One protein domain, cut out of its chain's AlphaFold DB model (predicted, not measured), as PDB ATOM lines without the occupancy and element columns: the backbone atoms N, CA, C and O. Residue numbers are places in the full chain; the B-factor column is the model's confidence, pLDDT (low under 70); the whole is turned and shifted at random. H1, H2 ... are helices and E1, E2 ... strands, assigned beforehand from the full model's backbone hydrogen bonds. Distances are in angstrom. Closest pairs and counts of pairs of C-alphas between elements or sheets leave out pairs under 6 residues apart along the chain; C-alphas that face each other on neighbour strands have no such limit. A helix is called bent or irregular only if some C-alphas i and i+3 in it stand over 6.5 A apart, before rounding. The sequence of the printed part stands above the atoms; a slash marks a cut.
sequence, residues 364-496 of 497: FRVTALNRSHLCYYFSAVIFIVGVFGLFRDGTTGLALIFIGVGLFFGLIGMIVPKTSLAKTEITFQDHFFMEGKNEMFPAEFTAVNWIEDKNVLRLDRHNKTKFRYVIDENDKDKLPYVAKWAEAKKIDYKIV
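This is residues 364 to 496 of the 497 residues of an uncharacterized protein of Bacillus lacisalsi (UniProt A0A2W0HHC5). A strongly twisted eight-stranded sheet, curled like part of a barrel, wraps round the helix H3 to make a head, and the long helical hairpin of H1 and H2 reaches away from it as an arm that makes the length. The printed part has 133 residues, with three named helices and eight named strands in the order E1 H1 H2 E2 E3 E4 E5 E6 E7 H3 E8. The mixed sheet runs E4 E3 E2 E1 E7 E6 E5 E8, and the class is mixed, helices and strands. The whole is loose, with a radius of gyration of the C-alphas of 18.8 A and spans of 59 by 29 by 28 A.

E1, residues 364 to 368, is an inner strand. H1, residues 371 to 393, and H2, residues 397 to 418, touch as a hairpin, opposite ways at a shallow tilt of 18 degrees; their closest C-alphas, of Ser 379 and Gly 406, are 4.1 A apart. H1 is not on the sheet, and H2 only grazes it with residues 416 to 418. E2, residues 423 to 429, is antiparallel to E1, with N 366 and O 424 2.9 A apart, within hydrogen-bond range. E2, E3, residues 433 to 435, and E4, residues 438 to 440, form a meander, each strand the antiparallel neighbour of the one before; N 434 and O 427 are 2.8 A apart, and N 440 and O 433 2.7 A. E5, residues 445 to 451, E6, residues 456 to 461, and E7, residues 466 to 471, form another, with N 458 and O 449 2.8 A apart and N 467 and O 459 2.8 A. E7 is also antiparallel to E1, with N 367 and O 470 2.9 A apart. H3, residues 473 to 488, is on the sheet, which curls round it; the closest C-alphas of E1 and H3, of Phe 364 and Asp 475, are 5.9 A apart. E8, residues 492 to 496, is parallel to E5, with N 450 and O 494 2.8 A apart. E7, H3 and E8 form a split strand-helix-strand unit, two strands running the same way with E6 and E5 between them, and a right-handed crossover. O i to N i+4 pairs within hydrogen-bond range number 18 of 19 in H1, 16 of 18 in H2 and 6 of 12 in H3.

E1 begins at C-alpha 364, (191.509, 251.252, 230.784). H1 is 34.0 A long and H2 32.5 A. H2 is only just irregular, with C-alphas 414 and 417 6.8 A apart. H3, 25.1 A, is irregular, with C-alphas 474 and 477 7.4 A apart, and has a kink of 37 degrees near residue 480. E2 is 19.6 A long and E5 16.7 A. E8 ends at C-alpha 496, (182.400, 258.622, 246.530).

The C-alphas of Gly 394 and Ala 488, the two farthest apart, are 59.2 A from each other. The printed part has no cut, and its links between named elements are tight. The mean pLDDT of the printed part is 84.5; residues 431 and 488 are under 70.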
ATOM      1  N   PHE A 364     191.533 249.806 230.592       88.69
ATOM      2  CA  PHE A 364     191.509 251.252 230.784       88.69
ATOM      3  C   PHE A 364     192.914 251.819 230.607       88.69
ATOM      4  O   PHE A 364     193.886 251.287 231.156       88.69
ATOM      5  N   ARG A 365     193.020 252.952 229.925       87.81
ATOM      6  CA  ARG A 365     194.207 253.802 229.962       87.81
ATOM      7  C   ARG A 365     194.117 254.704 231.177       87.81
ATOM      8  O   ARG A 365     193.130 255.407 231.385       87.81
ATOM      9  N   VAL A 366     195.155 254.665 232.006       89.19
ATOM     10  CA  VAL A 366     195.139 255.351 233.296       89.19
ATOM     11  C   VAL A 366     196.449 256.039 233.618       89.19
ATOM     12  O   VAL A 366     197.521 255.664 233.143       89.19
ATOM     13  N   THR A 367     196.370 257.028 234.504       87.94
ATOM     14  CA  THR A 367     197.544 257.625 235.145       87.94
ATOM     15  C   THR A 367     197.662 257.108 236.577       87.94
ATOM     16  O   THR A 367     196.831 257.418 237.433       87.94
ATOM     17  N   ALA A 368     198.695 256.306 236.850       86.31
ATOM     18  CA  ALA A 368     198.953 255.708 238.158       86.31
ATOM     19  C   ALA A 368     199.629 256.721 239.099       86.31
ATOM     20  O   ALA A 368     200.850 256.907 239.080       86.31
ATOM     21  N   LEU A 369     198.842 257.351 239.977       83.69
ATOM     22  CA  LEU A 369     199.333 258.383 240.905       83.69
ATOM     23  C   LEU A 369     200.359 257.826 241.904       83.69
ATOM     24  O   LEU A 369     201.295 258.515 242.316       83.69
ATOM     25  N   ASN A 370     200.225 256.545 242.240       81.94
ATOM     26  CA  ASN A 370     201.057 255.851 243.215       81.94
ATOM     27  C   ASN A 370     202.532 255.718 242.832       81.94
ATOM     28  O   ASN A 370     203.358 255.524 243.725       81.94
ATOM     29  N   ARG A 371     202.890 255.834 241.546       76.00
ATOM     30  CA  ARG A 371     204.296 255.742 241.109       76.00
ATOM     31  C   ARG A 371     205.168 256.854 241.709       76.00
ATOM     32  O   ARG A 371     206.365 256.658 241.892       76.00
ATOM     33  N   SER A 372     204.563 257.976 242.107       76.38
ATOM     34  CA  SER A 372     205.254 259.066 242.812       76.38
ATOM     35  C   SER A 372     205.600 258.758 244.272       76.38
ATOM     36  O   SER A 372     206.557 259.320 244.802       76.38
ATOM     37  N   HIS A 373     204.873 257.847 244.932       78.12
ATOM     38  CA  HIS A 373     205.038 257.602 246.367       78.12
ATOM     39  C   HIS A 373     206.432 257.077 246.718       78.12
ATOM     40  O   HIS A 373     206.983 257.477 247.737       78.12
ATOM     41  N   LEU A 374     207.037 256.234 245.872       75.12
ATOM     42  CA  LEU A 374     208.408 255.756 246.089       75.12
ATOM     43  C   LEU A 374     209.421 256.907 246.098       75.12
ATOM     44  O   LEU A 374     210.295 256.936 246.962       75.12
ATOM     45  N   CYS A 375     209.264 257.878 245.196       80.31
ATOM     46  CA  CYS A 375     210.120 259.063 245.152       80.31
ATOM     47  C   CYS A 375     209.951 259.911 246.419       80.31
ATOM     48  O   CYS A 375     210.947 260.344 246.990       80.31
ATOM     49  N   TYR A 376     208.717 260.081 246.911       80.62
ATOM     50  CA  TYR A 376     208.459 260.809 248.157       80.62
ATOM     51  C   TYR A 376     208.999 260.094 249.398       80.62
ATOM     52  O   TYR A 376     209.594 260.745 250.252       80.62
ATOM     53  N   TYR A 377     208.847 258.770 249.505       79.75
ATOM     54  CA  TYR A 377     209.411 258.015 250.629       79.75
ATOM     55  C   TYR A 377     210.938 258.075 250.635       79.75
ATOM     56  O   TYR A 377     211.537 258.332 251.678       79.75
ATOM     57  N   PHE A 378     211.570 257.880 249.476       79.06
ATOM     58  CA  PHE A 378     213.023 257.955 249.344       79.06
ATOM     59  C   PHE A 378     213.542 259.366 249.644       79.06
ATOM     60  O   PHE A 378     214.488 259.523 250.413       79.06
ATOM     61  N   SER A 379     212.858 260.387 249.118       87.19
ATOM     62  CA  SER A 379     213.105 261.798 249.419       87.19
ATOM     63  C   SER A 379     213.046 262.066 250.922       87.19
ATOM     64  O   SER A 379     214.013 262.577 251.478       87.19
ATOM     65  N   ALA A 380     211.966 261.657 251.594       83.62
ATOM     66  CA  ALA A 380     211.770 261.896 253.019       83.62
ATOM     67  C   ALA A 380     212.846 261.216 253.876       83.62
ATOM     68  O   ALA A 380     213.433 261.865 254.737       83.62
ATOM     69  N   VAL A 381     213.145 259.935 253.630       82.62
ATOM     70  CA  VAL A 381     214.158 259.194 254.402       82.62
ATOM     71  C   VAL A 381     215.535 259.829 254.238       82.62
ATOM     72  O   VAL A 381     216.202 260.108 255.232       82.62
ATOM     73  N   ILE A 382     215.953 260.098 253.001       84.12
ATOM     74  CA  ILE A 382     217.273 260.671 252.730       84.12
ATOM     75  C   ILE A 382     217.376 262.096 253.268       84.12
ATOM     76  O   ILE A 382     218.387 262.450 253.873       84.12
ATOM     77  N   PHE A 383     216.328 262.902 253.102       87.00
ATOM     78  CA  PHE A 383     216.289 264.261 253.625       87.00
ATOM     79  C   PHE A 383     216.386 264.274 255.155       87.00
ATOM     80  O   PHE A 383     217.190 265.024 255.699       87.00
ATOM     81  N   ILE A 384     215.643 263.404 255.854       84.00
ATOM     82  CA  ILE A 384     215.713 263.276 257.320       84.00
ATOM     83  C   ILE A 384     217.115 262.849 257.767       84.00
ATOM     84  O   ILE A 384     217.641 263.427 258.713       84.00
ATOM     85  N   VAL A 385     217.743 261.885 257.085       82.94
ATOM     86  CA  VAL A 385     219.123 261.464 257.384       82.94
ATOM     87  C   VAL A 385     220.104 262.623 257.188       82.94
ATOM     88  O   VAL A 385     220.961 262.845 258.041       82.94
ATOM     89  N   GLY A 386     219.954 263.392 256.107       82.88
ATOM     90  CA  GLY A 386     220.774 264.571 255.836       82.88
ATOM     91  C   GLY A 386     220.609 265.664 256.893       82.88
ATOM     92  O   GLY A 386     221.601 266.163 257.417       82.88
ATOM     93  N   VAL A 387     219.369 265.990 257.269       85.88
ATOM     94  CA  VAL A 387     219.062 266.975 258.318       85.88
ATOM     95  C   VAL A 387     219.575 266.509 259.680       85.88
ATOM     96  O   VAL A 387     220.200 267.285 260.395       85.88
ATOM     97  N   PHE A 388     219.377 265.238 260.032       82.31
ATOM     98  CA  PHE A 388     219.893 264.673 261.278       82.31
ATOM     99  C   PHE A 388     221.425 264.704 261.332       82.31
ATOM    100  O   PHE A 388     221.990 265.099 262.349       82.31
ATOM    101  N   GLY A 389     222.099 264.352 260.231       80.56
ATOM    102  CA  GLY A 389     223.552 264.478 260.109       80.56
ATOM    103  C   GLY A 389     224.026 265.924 260.263       80.56
ATOM    104  O   GLY A 389     225.024 266.167 260.934       80.56
ATOM    105  N   LEU A 390     223.263 266.885 259.730       86.25
ATOM    106  CA  LEU A 390     223.544 268.314 259.876       86.25
ATOM    107  C   LEU A 390     223.412 268.784 261.335       86.25
ATOM    108  O   LEU A 390     224.245 269.553 261.806       86.25
ATOM    109  N   PHE A 391     222.411 268.292 262.068       83.50
ATOM    110  CA  PHE A 391     222.237 268.586 263.495       83.50
ATOM    111  C   PHE A 391     223.284 267.915 264.393       83.50
ATOM    112  O   PHE A 391     223.682 268.500 265.396       83.50
ATOM    113  N   ARG A 392     223.701 266.685 264.069       83.00
ATOM    114  CA  ARG A 392     224.619 265.891 264.894       83.00
ATOM    115  C   ARG A 392     226.080 266.292 264.697       83.00
ATOM    116  O   ARG A 392     226.790 266.499 265.674       83.00
ATOM    117  N   ASP A 393     226.511 266.364 263.442       80.25
ATOM    118  CA  ASP A 393     227.922 266.492 263.068       80.25
ATOM    119  C   ASP A 393     228.226 267.863 262.417       80.25
ATOM    120  O   ASP A 393     229.350 268.115 261.980       80.25
ATOM    121  N   GLY A 394     227.239 268.769 262.358       78.12
ATOM    122  CA  GLY A 394     227.352 270.089 261.734       78.12
ATOM    123  C   GLY A 394     227.259 270.051 260.204       78.12
ATOM    124  O   GLY A 394     226.861 269.055 259.595       78.12
ATOM    125  N   THR A 395     227.623 271.155 259.546       82.00
ATOM    126  CA  THR A 395     227.515 271.306 258.085       82.00
ATOM    127  C   THR A 395     228.591 270.503 257.345       82.00
ATOM    128  O   THR A 395     229.575 271.041 256.842       82.00
ATOM    129  N   THR A 396     228.412 269.188 257.271       84.69
ATOM    130  CA  THR A 396     229.287 268.300 256.499       84.69
ATOM    131  C   THR A 396     228.832 268.229 255.040       84.69
ATOM    132  O   THR A 396     227.636 268.256 254.735       84.69
ATOM    133  N   GLY A 397     229.781 268.099 254.104       82.12
ATOM    134  CA  GLY A 397     229.463 267.970 252.674       82.12
ATOM    135  C   GLY A 397     228.542 266.780 252.376       82.12
ATOM    136  O   GLY A 397     227.671 266.865 251.517       82.12
ATOM    137  N   LEU A 398     228.668 265.699 253.150       76.50
ATOM    138  CA  LEU A 398     227.840 264.501 253.030       76.50
ATOM    139  C   LEU A 398     226.386 264.746 253.482       76.50
ATOM    140  O   LEU A 398     225.458 264.295 252.811       76.50
ATOM    141  N   ALA A 399     226.170 265.530 254.547       82.81
ATOM    142  CA  ALA A 399     224.833 265.957 254.964       82.81
ATOM    143  C   ALA A 399     224.160 266.849 253.905       82.81
ATOM    144  O   ALA A 399     222.996 266.632 253.566       82.81
ATOM    145  N   LEU A 400     224.906 267.796 253.318       87.38
ATOM    146  CA  LEU A 400     224.411 268.644 252.226       87.38
ATOM    147  C   LEU A 400     224.053 267.830 250.972       87.38
ATOM    148  O   LEU A 400     223.023 268.095 250.354       87.38
ATOM    149  N   ILE A 401     224.853 266.814 250.623       86.62
ATOM    150  CA  ILE A 401     224.553 265.896 249.513       86.62
ATOM    151  C   ILE A 401     223.244 265.149 249.774       86.62
ATOM    152  O   ILE A 401     222.387 265.122 248.894       86.62
ATOM    153  N   PHE A 402     223.042 264.581 250.968       86.56
ATOM    154  CA  PHE A 402     221.786 263.898 251.282       86.56
ATOM    155  C   PHE A 402     220.584 264.843 251.226       86.56
ATOM    156  O   PHE A 402     219.576 264.502 250.613       86.56
ATOM    157  N   ILE A 403     220.691 266.058 251.767       88.88
ATOM    158  CA  ILE A 403     219.622 267.060 251.657       88.88
ATOM    159  C   ILE A 403     219.315 267.368 250.182       88.88
ATOM    160  O   ILE A 403     218.151 267.326 249.778       88.88
ATOM    161  N   GLY A 404     220.342 267.612 249.362       91.62
ATOM    162  CA  GLY A 404     220.191 267.896 247.932       91.62
ATOM    163  C   GLY A 404     219.556 266.740 247.153       91.62
ATOM    164  O   GLY A 404     218.613 266.953 246.391       91.62
ATOM    165  N   VAL A 405     220.008 265.506 247.393       87.56
ATOM    166  CA  VAL A 405     219.433 264.288 246.797       87.56
ATOM    167  C   VAL A 405     217.980 264.107 247.238       87.56
ATOM    168  O   VAL A 405     217.116 263.824 246.408       87.56
ATOM    169  N   GLY A 406     217.678 264.328 248.520       88.19
ATOM    170  CA  GLY A 406     216.320 264.281 249.054       88.19
ATOM    171  C   GLY A 406     215.389 265.266 248.344       88.19
ATOM    172  O   GLY A 406     214.329 264.868 247.859       88.19
ATOM    173  N   LEU A 407     215.800 266.530 248.204       92.62
ATOM    174  CA  LEU A 407     215.031 267.558 247.489       92.62
ATOM    175  C   LEU A 407     214.847 267.220 246.005       92.62
ATOM    176  O   LEU A 407     213.742 267.356 245.477       92.62
ATOM    177  N   PHE A 408     215.895 266.724 245.348       91.19
ATOM    178  CA  PHE A 408     215.847 266.305 243.949       91.19
ATOM    179  C   PHE A 408     214.815 265.192 243.716       91.19
ATOM    180  O   PHE A 408     213.951 265.323 242.849       91.19
ATOM    181  N   PHE A 409     214.828 264.131 244.530       87.44
ATOM    182  CA  PHE A 409     213.820 263.067 244.438       87.44
ATOM    183  C   PHE A 409     212.410 263.549 244.807       87.44
ATOM    184  O   PHE A 409     211.435 263.056 244.241       87.44
ATOM    185  N   GLY A 410     212.288 264.535 245.701       87.56
ATOM    186  CA  GLY A 410     211.011 265.180 246.018       87.56
ATOM    187  C   GLY A 410     210.416 265.910 244.809       87.56
ATOM    188  O   GLY A 410     209.247 265.708 244.481       87.56
ATOM    189  N   LEU A 411     211.241 266.684 244.093       89.75
ATOM    190  CA  LEU A 411     210.862 267.351 242.842       89.75
ATOM    191  C   LEU A 411     210.480 266.344 241.752       89.75
ATOM    192  O   LEU A 411     209.441 266.500 241.109       89.75
ATOM    193  N   ILE A 412     211.264 265.274 241.587       86.06
ATOM    194  CA  ILE A 412     210.917 264.175 240.675       86.06
ATOM    195  C   ILE A 412     209.551 263.587 241.049       86.06
ATOM    196  O   ILE A 412     208.706 263.418 240.173       86.06
ATOM    197  N   GLY A 413     209.286 263.339 242.336       83.81
ATOM    198  CA  GLY A 413     207.998 262.828 242.814       83.81
ATOM    199  C   GLY A 413     206.801 263.697 242.414       83.81
ATOM    200  O   GLY A 413     205.750 263.156 242.068       83.81
ATOM    201  N   MET A 414     206.964 265.025 242.381       85.25
ATOM    202  CA  MET A 414     205.919 265.961 241.934       85.25
ATOM    203  C   MET A 414     205.702 265.948 240.419       85.25
ATOM    204  O   MET A 414     204.581 266.159 239.950       85.25
ATOM    205  N   ILE A 415     206.764 265.706 239.649       84.69
ATOM    206  CA  ILE A 415     206.733 265.733 238.184       84.69
ATOM    207  C   ILE A 415     206.241 264.396 237.620       84.69
ATOM    208  O   ILE A 415     205.451 264.394 236.678       84.69
ATOM    209  N   VAL A 416     206.638 263.263 238.209       84.31
ATOM    210  CA  VAL A 416     206.369 261.910 237.685       84.31
ATOM    211  C   VAL A 416     204.895 261.676 237.316       84.31
ATOM    212  O   VAL A 416     204.661 261.270 236.175       84.31
ATOM    213  N   PRO A 417     203.889 261.983 238.167       80.00
ATOM    214  CA  PRO A 417     202.472 261.802 237.829       80.00
ATOM    215  C   PRO A 417     202.006 262.577 236.593       80.00
ATOM    216  O   PRO A 417     201.027 262.188 235.970       80.00
ATOM    217  N   LYS A 418     202.690 263.674 236.243       80.62
ATOM    218  CA  LYS A 418     202.366 264.538 235.098       80.62
ATOM    219  C   LYS A 418     203.069 264.114 233.807       80.62
ATOM    220  O   LYS A 418     202.841 264.713 232.761       80.62
ATOM    221  N   THR A 419     203.937 263.107 233.867       82.06
ATOM    222  CA  THR A 419     204.701 262.621 232.710       82.06
ATOM    223  C   THR A 419     204.109 261.335 232.143       82.06
ATOM    224  O   THR A 419     203.334 260.636 232.797       82.06
ATOM    225  N   SER A 420     204.530 260.969 230.931       78.69
ATOM    226  CA  SER A 420     204.188 259.682 230.311       78.69
ATOM    227  C   SER A 420     204.623 258.469 231.144       78.69
ATOM    228  O   SER A 420     204.037 257.404 230.990       78.69
ATOM    229  N   LEU A 421     205.573 258.622 232.075       76.06
ATOM    230  CA  LEU A 421     206.032 257.552 232.970       76.06
ATOM    231  C   LEU A 421     204.951 257.069 233.949       76.06
ATOM    232  O   LEU A 421     205.027 255.944 234.449       76.06
ATOM    233  N   ALA A 422     203.949 257.904 234.240       80.38
ATOM    234  CA  ALA A 422     202.812 257.532 235.076       80.38
ATOM    235  C   ALA A 422     201.647 256.929 234.279       80.38
ATOM    236  O   ALA A 422     200.757 256.329 234.884       80.38
ATOM    237  N   LYS A 423     201.660 257.052 232.945       84.88
ATOM    238  CA  LYS A 423     200.651 256.435 232.085       84.88
ATOM    239  C   LYS A 423     200.887 254.929 232.025       84.88
ATOM    240  O   LYS A 423     202.006 254.460 231.824       84.88
ATOM    241  N   THR A 424     199.828 254.170 232.241       88.12
ATOM    242  CA  THR A 424     199.826 252.711 232.168       88.12
ATOM    243  C   THR A 424     198.445 252.245 231.746       88.12
ATOM    244  O   THR A 424     197.481 253.007 231.767       88.12
ATOM    245  N   GLU A 425     198.346 250.982 231.377       90.12
ATOM    246  CA  GLU A 425     197.061 250.328 231.184       90.12
ATOM    247  C   GLU A 425     196.735 249.514 232.432       90.12
ATOM    248  O   GLU A 425     197.638 248.943 233.060       90.12
ATOM    249  N   ILE A 426     195.461 249.510 232.810       91.81
ATOM    250  CA  ILE A 426     194.927 248.556 233.774       91.81
ATOM    251  C   ILE A 426     193.879 247.695 233.085       91.81
ATOM    252  O   ILE A 426     193.028 248.213 232.367       91.81
ATOM    253  N   THR A 427     193.935 246.388 233.307       89.75
ATOM    254  CA  THR A 427     193.002 245.438 232.700       89.75
ATOM    255  C   THR A 427     192.317 244.643 233.794       89.75
ATOM    256  O   THR A 427     192.976 243.988 234.600       89.75
ATOM    257  N   PHE A 428     190.991 244.688 233.818       86.50
ATOM    258  CA  PHE A 428     190.174 243.834 234.667       86.50
ATOM    259  C   PHE A 428     189.850 242.565 233.895       86.50
ATOM    260  O   PHE A 428     189.235 242.633 232.834       86.50
ATOM    261  N   GLN A 429     190.284 241.427 234.423       83.19
ATOM    262  CA  GLN A 429     189.921 240.101 233.936       83.19
ATOM    263  C   GLN A 429     189.193 239.339 235.037       83.19
ATOM    264  O   GLN A 429     189.271 239.698 236.216       83.19
ATOM    265  N   ASP A 430     188.540 238.237 234.690       72.69
ATOM    266  CA  ASP A 430     187.756 237.449 235.642       72.69
ATOM    267  C   ASP A 430     188.541 237.007 236.884       72.69
ATOM    268  O   ASP A 430     187.977 236.901 237.973       72.69
ATOM    269  N   HIS A 431     189.840 236.747 236.771       69.31
ATOM    270  CA  HIS A 431     190.618 236.154 237.863       69.31
ATOM    271  C   HIS A 431     191.691 237.056 238.445       69.31
ATOM    272  O   HIS A 431     192.168 236.805 239.553       69.31
ATOM    273  N   PHE A 432     192.042 238.115 237.733       77.81
ATOM    274  CA  PHE A 432     193.085 239.029 238.142       77.81
ATOM    275  C   PHE A 432     192.880 240.408 237.526       77.81
ATOM    276  O   PHE A 432     192.209 240.606 236.518       77.81
ATOM    277  N   PHE A 433     193.481 241.374 238.189       85.56
ATOM    278  CA  PHE A 433     193.642 242.740 237.750       85.56
ATOM    279  C   PHE A 433     195.084 242.900 237.271       85.56
ATOM    280  O   PHE A 433     196.009 242.570 238.010       85.56
ATOM    281  N   MET A 434     195.304 243.395 236.059       87.50
ATOM    282  CA  MET A 434     196.645 243.736 235.583       87.50
ATOM    283  C   MET A 434     196.881 245.236 235.693       87.50
ATOM    284  O   MET A 434     196.059 246.017 235.232       87.50
ATOM    285  N   GLU A 435     198.032 245.636 236.228       84.94
ATOM    286  CA  GLU A 435     198.598 246.976 236.061       84.94
ATOM    287  C   GLU A 435     199.848 246.876 235.179       84.94
ATOM    288  O   GLU A 435     200.933 246.496 235.635       84.94
ATOM    289  N   GLY A 436     199.707 247.186 233.890       83.00
ATOM    290  CA  GLY A 436     200.735 246.918 232.887       83.00
ATOM    291  C   GLY A 436     201.041 245.420 232.803       83.00
ATOM    292  O   GLY A 436     200.220 244.644 232.335       83.00
ATOM    293  N   LYS A 437     202.225 245.007 233.275       77.12
ATOM    294  CA  LYS A 437     202.639 243.589 233.349       77.12
ATOM    295  C   LYS A 437     202.459 242.965 234.739       77.12
ATOM    296  O   LYS A 437     202.770 241.791 234.922       77.12
ATOM    297  N   ASN A 438     202.028 243.747 235.728       79.56
ATOM    298  CA  ASN A 438     201.893 243.280 237.101       79.56
ATOM    299  C   ASN A 438     200.489 242.722 237.325       79.56
ATOM    300  O   ASN A 438     199.519 243.474 237.348       79.56
ATOM    301  N   GLU A 439     200.399 241.413 237.527       82.19
ATOM    302  CA  GLU A 439     199.171 240.742 237.953       82.19
ATOM    303  C   GLU A 439     198.897 241.066 239.435       82.19
ATOM    304  O   GLU A 439     199.808 241.059 240.261       82.19
ATOM    305  N   MET A 440     197.646 241.330 239.792       83.94
ATOM    306  CA  MET A 440     197.159 241.432 241.168       83.94
ATOM    307  C   MET A 440     195.856 240.652 241.290       83.94
ATOM    308  O   MET A 440     195.024 240.666 240.387       83.94
ATOM    309  N   PHE A 441     195.642 239.990 242.422       82.19
ATOM    310  CA  PHE A 441     194.494 239.098 242.582       82.19
ATOM    311  C   PHE A 441     193.355 239.743 243.385       82.19
ATOM    312  O   PHE A 441     193.639 240.507 244.309       82.19
ATOM    313  N   PRO A 442     192.076 239.403 243.114       79.88
ATOM    314  CA  PRO A 442     190.916 239.940 243.831       79.88
ATOM    315  C   PRO A 442     191.046 239.869 245.360       79.88
ATOM    316  O   PRO A 442     190.781 240.848 246.051       79.88
ATOM    317  N   ALA A 443     191.572 238.754 245.881       74.56
ATOM    318  CA  ALA A 443     191.807 238.529 247.313       74.56
ATOM    319  C   ALA A 443     192.838 239.482 247.964       74.56
ATOM    320  O   ALA A 443     193.093 239.422 249.172       74.56
ATOM    321  N   GLU A 444     193.503 240.337 247.184       79.50
ATOM    322  CA  GLU A 444     194.393 241.378 247.696       79.50
ATOM    323  C   GLU A 444     193.651 242.676 248.041       79.50
ATOM    324  O   GLU A 444     194.195 243.491 248.802       79.50
ATOM    325  N   PHE A 445     192.427 242.847 247.535       85.12
ATOM    326  CA  PHE A 445     191.620 244.055 247.651       85.12
ATOM    327  C   PHE A 445     190.526 243.926 248.715       85.12
ATOM    328  O   PHE A 445     189.964 242.865 248.953       85.12
ATOM    329  N   THR A 446     190.238 245.052 249.354       88.00
ATOM    330  CA  THR A 446     189.167 245.229 250.346       88.00
ATOM    331  C   THR A 446     188.001 246.021 249.781       88.00
ATOM    332  O   THR A 446     186.858 245.719 250.098       88.00
ATOM    333  N   ALA A 447     188.292 247.026 248.954       91.00
ATOM    334  CA  ALA A 447     187.283 247.880 248.356       91.00
ATOM    335  C   ALA A 447     187.776 248.476 247.034       91.00
ATOM    336  O   ALA A 447     188.971 248.735 246.856       91.00
ATOM    337  N   VAL A 448     186.828 248.754 246.148       92.44
ATOM    338  CA  VAL A 448     186.989 249.552 244.937       92.44
ATOM    339  C   VAL A 448     186.144 250.808 245.112       92.44
ATOM    340  O   VAL A 448     184.938 250.728 245.319       92.44
ATOM    341  N   ASN A 449     186.766 251.982 245.060       93.69
ATOM    342  CA  ASN A 449     186.057 253.249 245.199       93.69
ATOM    343  C   ASN A 449     186.202 254.057 243.918       93.69
ATOM    344  O   ASN A 449     187.324 254.331 243.485       93.69
ATOM    345  N   TRP A 450     185.077 254.471 243.355       92.94
ATOM    346  CA  TRP A 450     185.029 255.460 242.297       92.94
ATOM    347  C   TRP A 450     184.903 256.850 242.908       92.94
ATOM    348  O   TRP A 450     183.942 257.114 243.619       92.94
ATOM    349  N   ILE A 451     185.893 257.708 242.679       92.12
ATOM    350  CA  ILE A 451     185.915 259.089 243.160       92.12
ATOM    351  C   ILE A 451     185.563 259.986 241.971       92.12
ATOM    352  O   ILE A 451     186.418 260.249 241.117       92.12
ATOM    353  N   GLU A 452     184.295 260.384 241.892       86.81
ATOM    354  CA  GLU A 452     183.708 260.987 240.691       86.81
ATOM    355  C   GLU A 452     184.272 262.387 240.410       86.81
ATOM    356  O   GLU A 452     184.672 262.664 239.278       86.81
ATOM    357  N   ASP A 453     184.431 263.216 241.451       86.62
ATOM    358  CA  ASP A 453     184.952 264.591 241.362       86.62
ATOM    359  C   ASP A 453     186.354 264.679 240.732       86.62
ATOM    360  O   ASP A 453     186.707 265.665 240.086       86.62
ATOM    361  N   LYS A 454     187.164 263.633 240.912       85.25
ATOM    362  CA  LYS A 454     188.561 263.570 240.466       85.25
ATOM    363  C   LYS A 454     188.794 262.596 239.330       85.25
ATOM    364  O   LYS A 454     189.938 262.479 238.892       85.25
ATOM    365  N   ASN A 455     187.757 261.901 238.860       88.31
ATOM    366  CA  ASN A 455     187.890 260.862 237.840       88.31
ATOM    367  C   ASN A 455     188.911 259.775 238.266       88.31
ATOM    368  O   ASN A 455     189.745 259.325 237.475       88.31
ATOM    369  N   VAL A 456     188.907 259.413 239.560       91.38
ATOM    370  CA  VAL A 456     189.900 258.512 240.168       91.38
ATOM    371  C   VAL A 456     189.262 257.195 240.587       91.38
ATOM    372  O   VAL A 456     188.419 257.146 241.479       91.38
ATOM    373  N   LEU A 457     189.782 256.100 240.040       92.25
ATOM    374  CA  LEU A 457     189.530 254.757 240.537       92.25
ATOM    375  C   LEU A 457     190.536 254.418 241.641       92.25
ATOM    376  O   LEU A 457     191.754 254.430 241.426       92.25
ATOM    377  N   ARG A 458     190.034 254.114 242.839       93.38
ATOM    378  CA  ARG A 458     190.841 253.756 244.006       93.38
ATOM    379  C   ARG A 458     190.641 252.297 244.405       93.38
ATOM    380  O   ARG A 458     189.561 251.930 244.858       93.38
ATOM    381  N   LEU A 459     191.704 251.499 244.339       91.62
ATOM    382  CA  LEU A 459     191.725 250.121 244.834       91.62
ATOM    383  C   LEU A 459     192.388 250.077 246.217       91.62
ATOM    384  O   LEU A 459     193.593 250.309 246.351       91.62
ATOM    385  N   ASP A 460     191.606 249.781 247.252       90.38
ATOM    386  CA  ASP A 460     192.083 249.675 248.631       90.38
ATOM    387  C   ASP A 460     192.459 248.222 248.946       90.38
ATOM    388  O   ASP A 460     191.658 247.310 248.743       90.38
ATOM    389  N   ARG A 461     193.663 247.984 249.477       86.06
ATOM    390  CA  ARG A 461     194.170 246.644 249.824       86.06
ATOM    391  C   ARG A 461     194.119 246.349 251.318       86.06
ATOM    392  O   ARG A 461     194.234 247.247 252.149       86.06
ATOM    393  N   HIS A 462     194.112 245.060 251.665       75.25
ATOM    394  CA  HIS A 462     194.157 244.592 253.063       75.25
ATOM    395  C   HIS A 462     195.358 245.124 253.868       75.25
ATOM    396  O   HIS A 462     195.275 245.269 255.084       75.25
ATOM    397  N   ASN A 463     196.477 245.435 253.210       74.69
ATOM    398  CA  ASN A 463     197.669 246.009 253.843       74.69
ATOM    399  C   ASN A 463     197.607 247.548 253.971       74.69
ATOM    400  O   ASN A 463     198.644 248.183 254.148       74.69
ATOM    401  N   LYS A 464     196.419 248.153 253.829       77.69
ATOM    402  CA  LYS A 464     196.174 249.607 253.842       77.69
ATOM    403  C   LYS A 464     196.850 250.385 252.704       77.69
ATOM    404  O   LYS A 464     196.795 251.614 252.695       77.69
ATOM    405  N   THR A 465     197.460 249.703 251.733       79.81
ATOM    406  CA  THR A 465     197.942 250.348 250.504       79.81
ATOM    407  C   THR A 465     196.742 250.714 249.639       79.81
ATOM    408  O   THR A 465     195.829 249.907 249.474       79.81
ATOM    409  N   LYS A 466     196.739 251.929 249.089       87.69
ATOM    410  CA  LYS A 466     195.656 252.432 248.236       87.69
ATOM    411  C   LYS A 466     196.221 252.730 246.867       87.69
ATOM    412  O   LYS A 466     197.043 253.637 246.774       87.69
ATOM    413  N   PHE A 467     195.820 251.996 245.837       88.50
ATOM    414  CA  PHE A 467     196.148 252.329 244.454       88.50
ATOM    415  C   PHE A 467     195.171 253.352 243.913       88.50
ATOM    416  O   PHE A 467     193.976 253.213 244.130       88.50
ATOM    417  N   ARG A 468     195.681 254.404 243.271       90.38
ATOM    418  CA  ARG A 468     194.872 255.474 242.689       90.38
ATOM    419  C   ARG A 468     195.223 255.639 241.221       90.38
ATOM    420  O   ARG A 468     196.379 255.924 240.893       90.38
ATOM    421  N   TYR A 469     194.213 255.499 240.379       91.38
ATOM    422  CA  TYR A 469     194.314 255.583 238.933       91.38
ATOM    423  C   TYR A 469     193.372 256.674 238.441       91.38
ATOM    424  O   TYR A 469     192.175 256.601 238.696       91.38
ATOM    425  N   VAL A 470     193.901 257.686 237.759       90.94
ATOM    426  CA  VAL A 470     193.057 258.637 237.024       90.94
ATOM    427  C   VAL A 470     192.664 257.963 235.716       90.94
ATOM    428  O   VAL A 470     193.560 257.608 234.947       90.94
ATOM    429  N   ILE A 471     191.368 257.743 235.502       90.81
ATOM    430  CA  ILE A 471     190.839 257.099 234.290       90.81
ATOM    431  C   ILE A 471     190.798 258.129 233.155       90.81
ATOM    432  O   ILE A 471     190.464 259.286 233.396       90.81
ATOM    433  N   ASP A 472     191.167 257.758 231.930       86.81
ATOM    434  CA  ASP A 472     190.980 258.639 230.769       86.81
ATOM    435  C   ASP A 472     189.480 258.910 230.546       86.81
ATOM    436  O   ASP A 472     188.645 258.035 230.770       86.81
ATOM    437  N   GLU A 473     189.103 260.116 230.116       83.50
ATOM    438  CA  GLU A 473     187.688 260.445 229.888       83.50
ATOM    439  C   GLU A 473     187.035 259.529 228.851       83.50
ATOM    440  O   GLU A 473     185.855 259.208 228.983       83.50
ATOM    441  N   ASN A 474     187.824 259.056 227.885       85.06
ATOM    442  CA  ASN A 474     187.377 258.149 226.831       85.06
ATOM    443  C   ASN A 474     187.055 256.728 227.324       85.06
ATOM    444  O   ASN A 474     186.458 255.968 226.575       85.06
ATOM    445  N   ASP A 475     187.461 256.365 228.546       86.81
ATOM    446  CA  ASP A 475     187.266 255.027 229.118       86.81
ATOM    447  C   ASP A 475     186.243 255.018 230.278       86.81
ATOM    448  O   ASP A 475     186.077 254.004 230.961       86.81
ATOM    449  N   LYS A 476     185.557 256.141 230.549       83.75
ATOM    450  CA  LYS A 476     184.565 256.249 231.641       83.75
ATOM    451  C   LYS A 476     183.346 255.342 231.437       83.75
ATOM    452  O   LYS A 476     182.789 254.834 232.409       83.75
ATOM    453  N   ASP A 477     182.947 255.116 230.193       84.25
ATOM    454  CA  ASP A 477     181.838 254.243 229.786       84.25
ATOM    455  C   ASP A 477     182.031 252.778 230.218       84.25
ATOM    456  O   ASP A 477     181.060 252.046 230.402       84.25
ATOM    457  N   LYS A 478     183.279 252.368 230.463       86.31
ATOM    458  CA  LYS A 478     183.654 251.028 230.926       86.31
ATOM    459  C   LYS A 478     183.524 250.831 232.444       86.31
ATOM    460  O   LYS A 478     183.587 249.695 232.915       86.31
ATOM    461  N   LEU A 479     183.316 251.888 233.238       86.00
ATOM    462  CA  LEU A 479     183.207 251.803 234.708       86.00
ATOM    463  C   LEU A 479     182.119 250.842 235.236       86.00
ATOM    464  O   LEU A 479     182.385 250.171 236.238       86.00
ATOM    465  N   PRO A 480     180.941 250.684 234.594       87.44
ATOM    466  CA  PRO A 480     179.950 249.694 235.017       87.44
ATOM    467  C   PRO A 480     180.494 248.259 235.045       87.44
ATOM    468  O   PRO A 480     180.055 247.456 235.869       87.44
ATOM    469  N   TYR A 481     181.478 247.929 234.199       85.88
ATOM    470  CA  TYR A 481     182.142 246.625 234.238       85.88
ATOM    471  C   TYR A 481     182.925 246.429 235.539       85.88
ATOM    472  O   TYR A 481     182.879 245.356 236.131       85.88
ATOM    473  N   VAL A 482     183.599 247.472 236.032       88.12
ATOM    474  CA  VAL A 482     184.366 247.411 237.287       88.12
ATOM    475  C   VAL A 482     183.445 247.159 238.480       88.12
ATOM    476  O   VAL A 482     183.798 246.378 239.363       88.12
ATOM    477  N   ALA A 483     182.256 247.770 238.491       86.75
ATOM    478  CA  ALA A 483     181.249 247.526 239.521       86.75
ATOM    479  C   ALA A 483     180.778 246.060 239.514       86.75
ATOM    480  O   ALA A 483     180.827 245.399 240.551       86.75
ATOM    481  N   LYS A 484     180.422 245.526 238.335       81.62
ATOM    482  CA  LYS A 484     180.038 244.112 238.168       81.62
ATOM    483  C   LYS A 484     181.160 243.156 238.565       81.62
ATOM    484  O   LYS A 484     180.925 242.153 239.232       81.62
ATOM    485  N   TRP A 485     182.394 243.475 238.182       85.00
ATOM    486  CA  TRP A 485     183.567 242.692 238.550       85.00
ATOM    487  C   TRP A 485     183.767 242.671 240.070       85.00
ATOM    488  O   TRP A 485     183.948 241.602 240.647       85.00
ATOM    489  N   ALA A 486     183.688 243.826 240.736       84.06
ATOM    490  CA  ALA A 486     183.832 243.916 242.187       84.06
ATOM    491  C   ALA A 486     182.741 243.113 242.917       84.06
ATOM    492  O   ALA A 486     183.061 242.339 243.820       84.06
ATOM    493  N   GLU A 487     181.487 243.213 242.467       78.06
ATOM    494  CA  GLU A 487     180.359 242.436 242.990       78.06
ATOM    495  C   GLU A 487     180.599 240.925 242.850       78.06
ATOM    496  O   GLU A 487     180.560 240.195 243.845       78.06
ATOM    497  N   ALA A 488     180.975 240.461 241.654       69.56
ATOM    498  CA  ALA A 488     181.270 239.052 241.387       69.56
ATOM    499  C   ALA A 488     182.433 238.507 242.237       69.56
ATOM    500  O   ALA A 488     182.483 237.316 242.554       69.56
ATOM    501  N   LYS A 489     183.392 239.359 242.623       75.75
ATOM    502  CA  LYS A 489     184.511 238.983 243.506       75.75
ATOM    503  C   LYS A 489     184.261 239.274 244.983       75.75
ATOM    504  O   LYS A 489     185.164 239.040 245.786       75.75
ATOM    505  N   LYS A 490     183.057 239.723 245.354       76.50
ATOM    506  CA  LYS A 490     182.679 240.091 246.729       76.50
ATOM    507  C   LYS A 490     183.594 241.171 247.326       76.50
ATOM    508  O   LYS A 490     183.928 241.127 248.509       76.50
ATOM    509  N   ILE A 491     184.014 242.125 246.499       82.50
ATOM    510  CA  ILE A 491     184.782 243.307 246.899       82.50
ATOM    511  C   ILE A 491     183.804 244.479 247.029       82.50
ATOM    512  O   ILE A 491     182.981 244.700 246.145       82.50
ATOM    513  N   ASP A 492     183.899 245.243 248.119       87.44
ATOM    514  CA  ASP A 492     183.028 246.398 248.369       87.44
ATOM    515  C   ASP A 492     183.231 247.473 247.287       87.44
ATOM    516  O   ASP A 492     184.342 247.986 247.134       87.44
ATOM    517  N   TYR A 493     182.183 247.802 246.527       90.75
ATOM    518  CA  TYR A 493     182.213 248.843 245.498       90.75
ATOM    519  C   TYR A 493     181.429 250.071 245.955       90.75
ATOM    520  O   TYR A 493     180.246 249.974 246.287       90.75
ATOM    521  N   LYS A 494     182.071 251.243 245.942       91.19
ATOM    522  CA  LYS A 494     181.465 252.505 246.386       91.19
ATOM    523  C   LYS A 494     181.719 253.634 245.404       91.19
ATOM    524  O   LYS A 494     182.839 253.808 244.932       91.19
ATOM    525  N   ILE A 495     180.693 254.445 245.175       88.38
ATOM    526  CA  ILE A 495     180.829 255.751 244.529       88.38
ATOM    527  C   ILE A 495     180.977 256.789 245.644       88.38
ATOM    528  O   ILE A 495     180.193 256.806 246.594       88.38
ATOM    529  N   VAL A 496     182.035 257.587 245.566       88.12
ATOM    530  CA  VAL A 496     182.400 258.622 246.530       88.12
ATOM    531  C   VAL A 496     182.380 259.949 245.789       88.12
ATOM    532  O   VAL A 496     183.143 260.135 244.838       88.12
TER     533      VAL A 496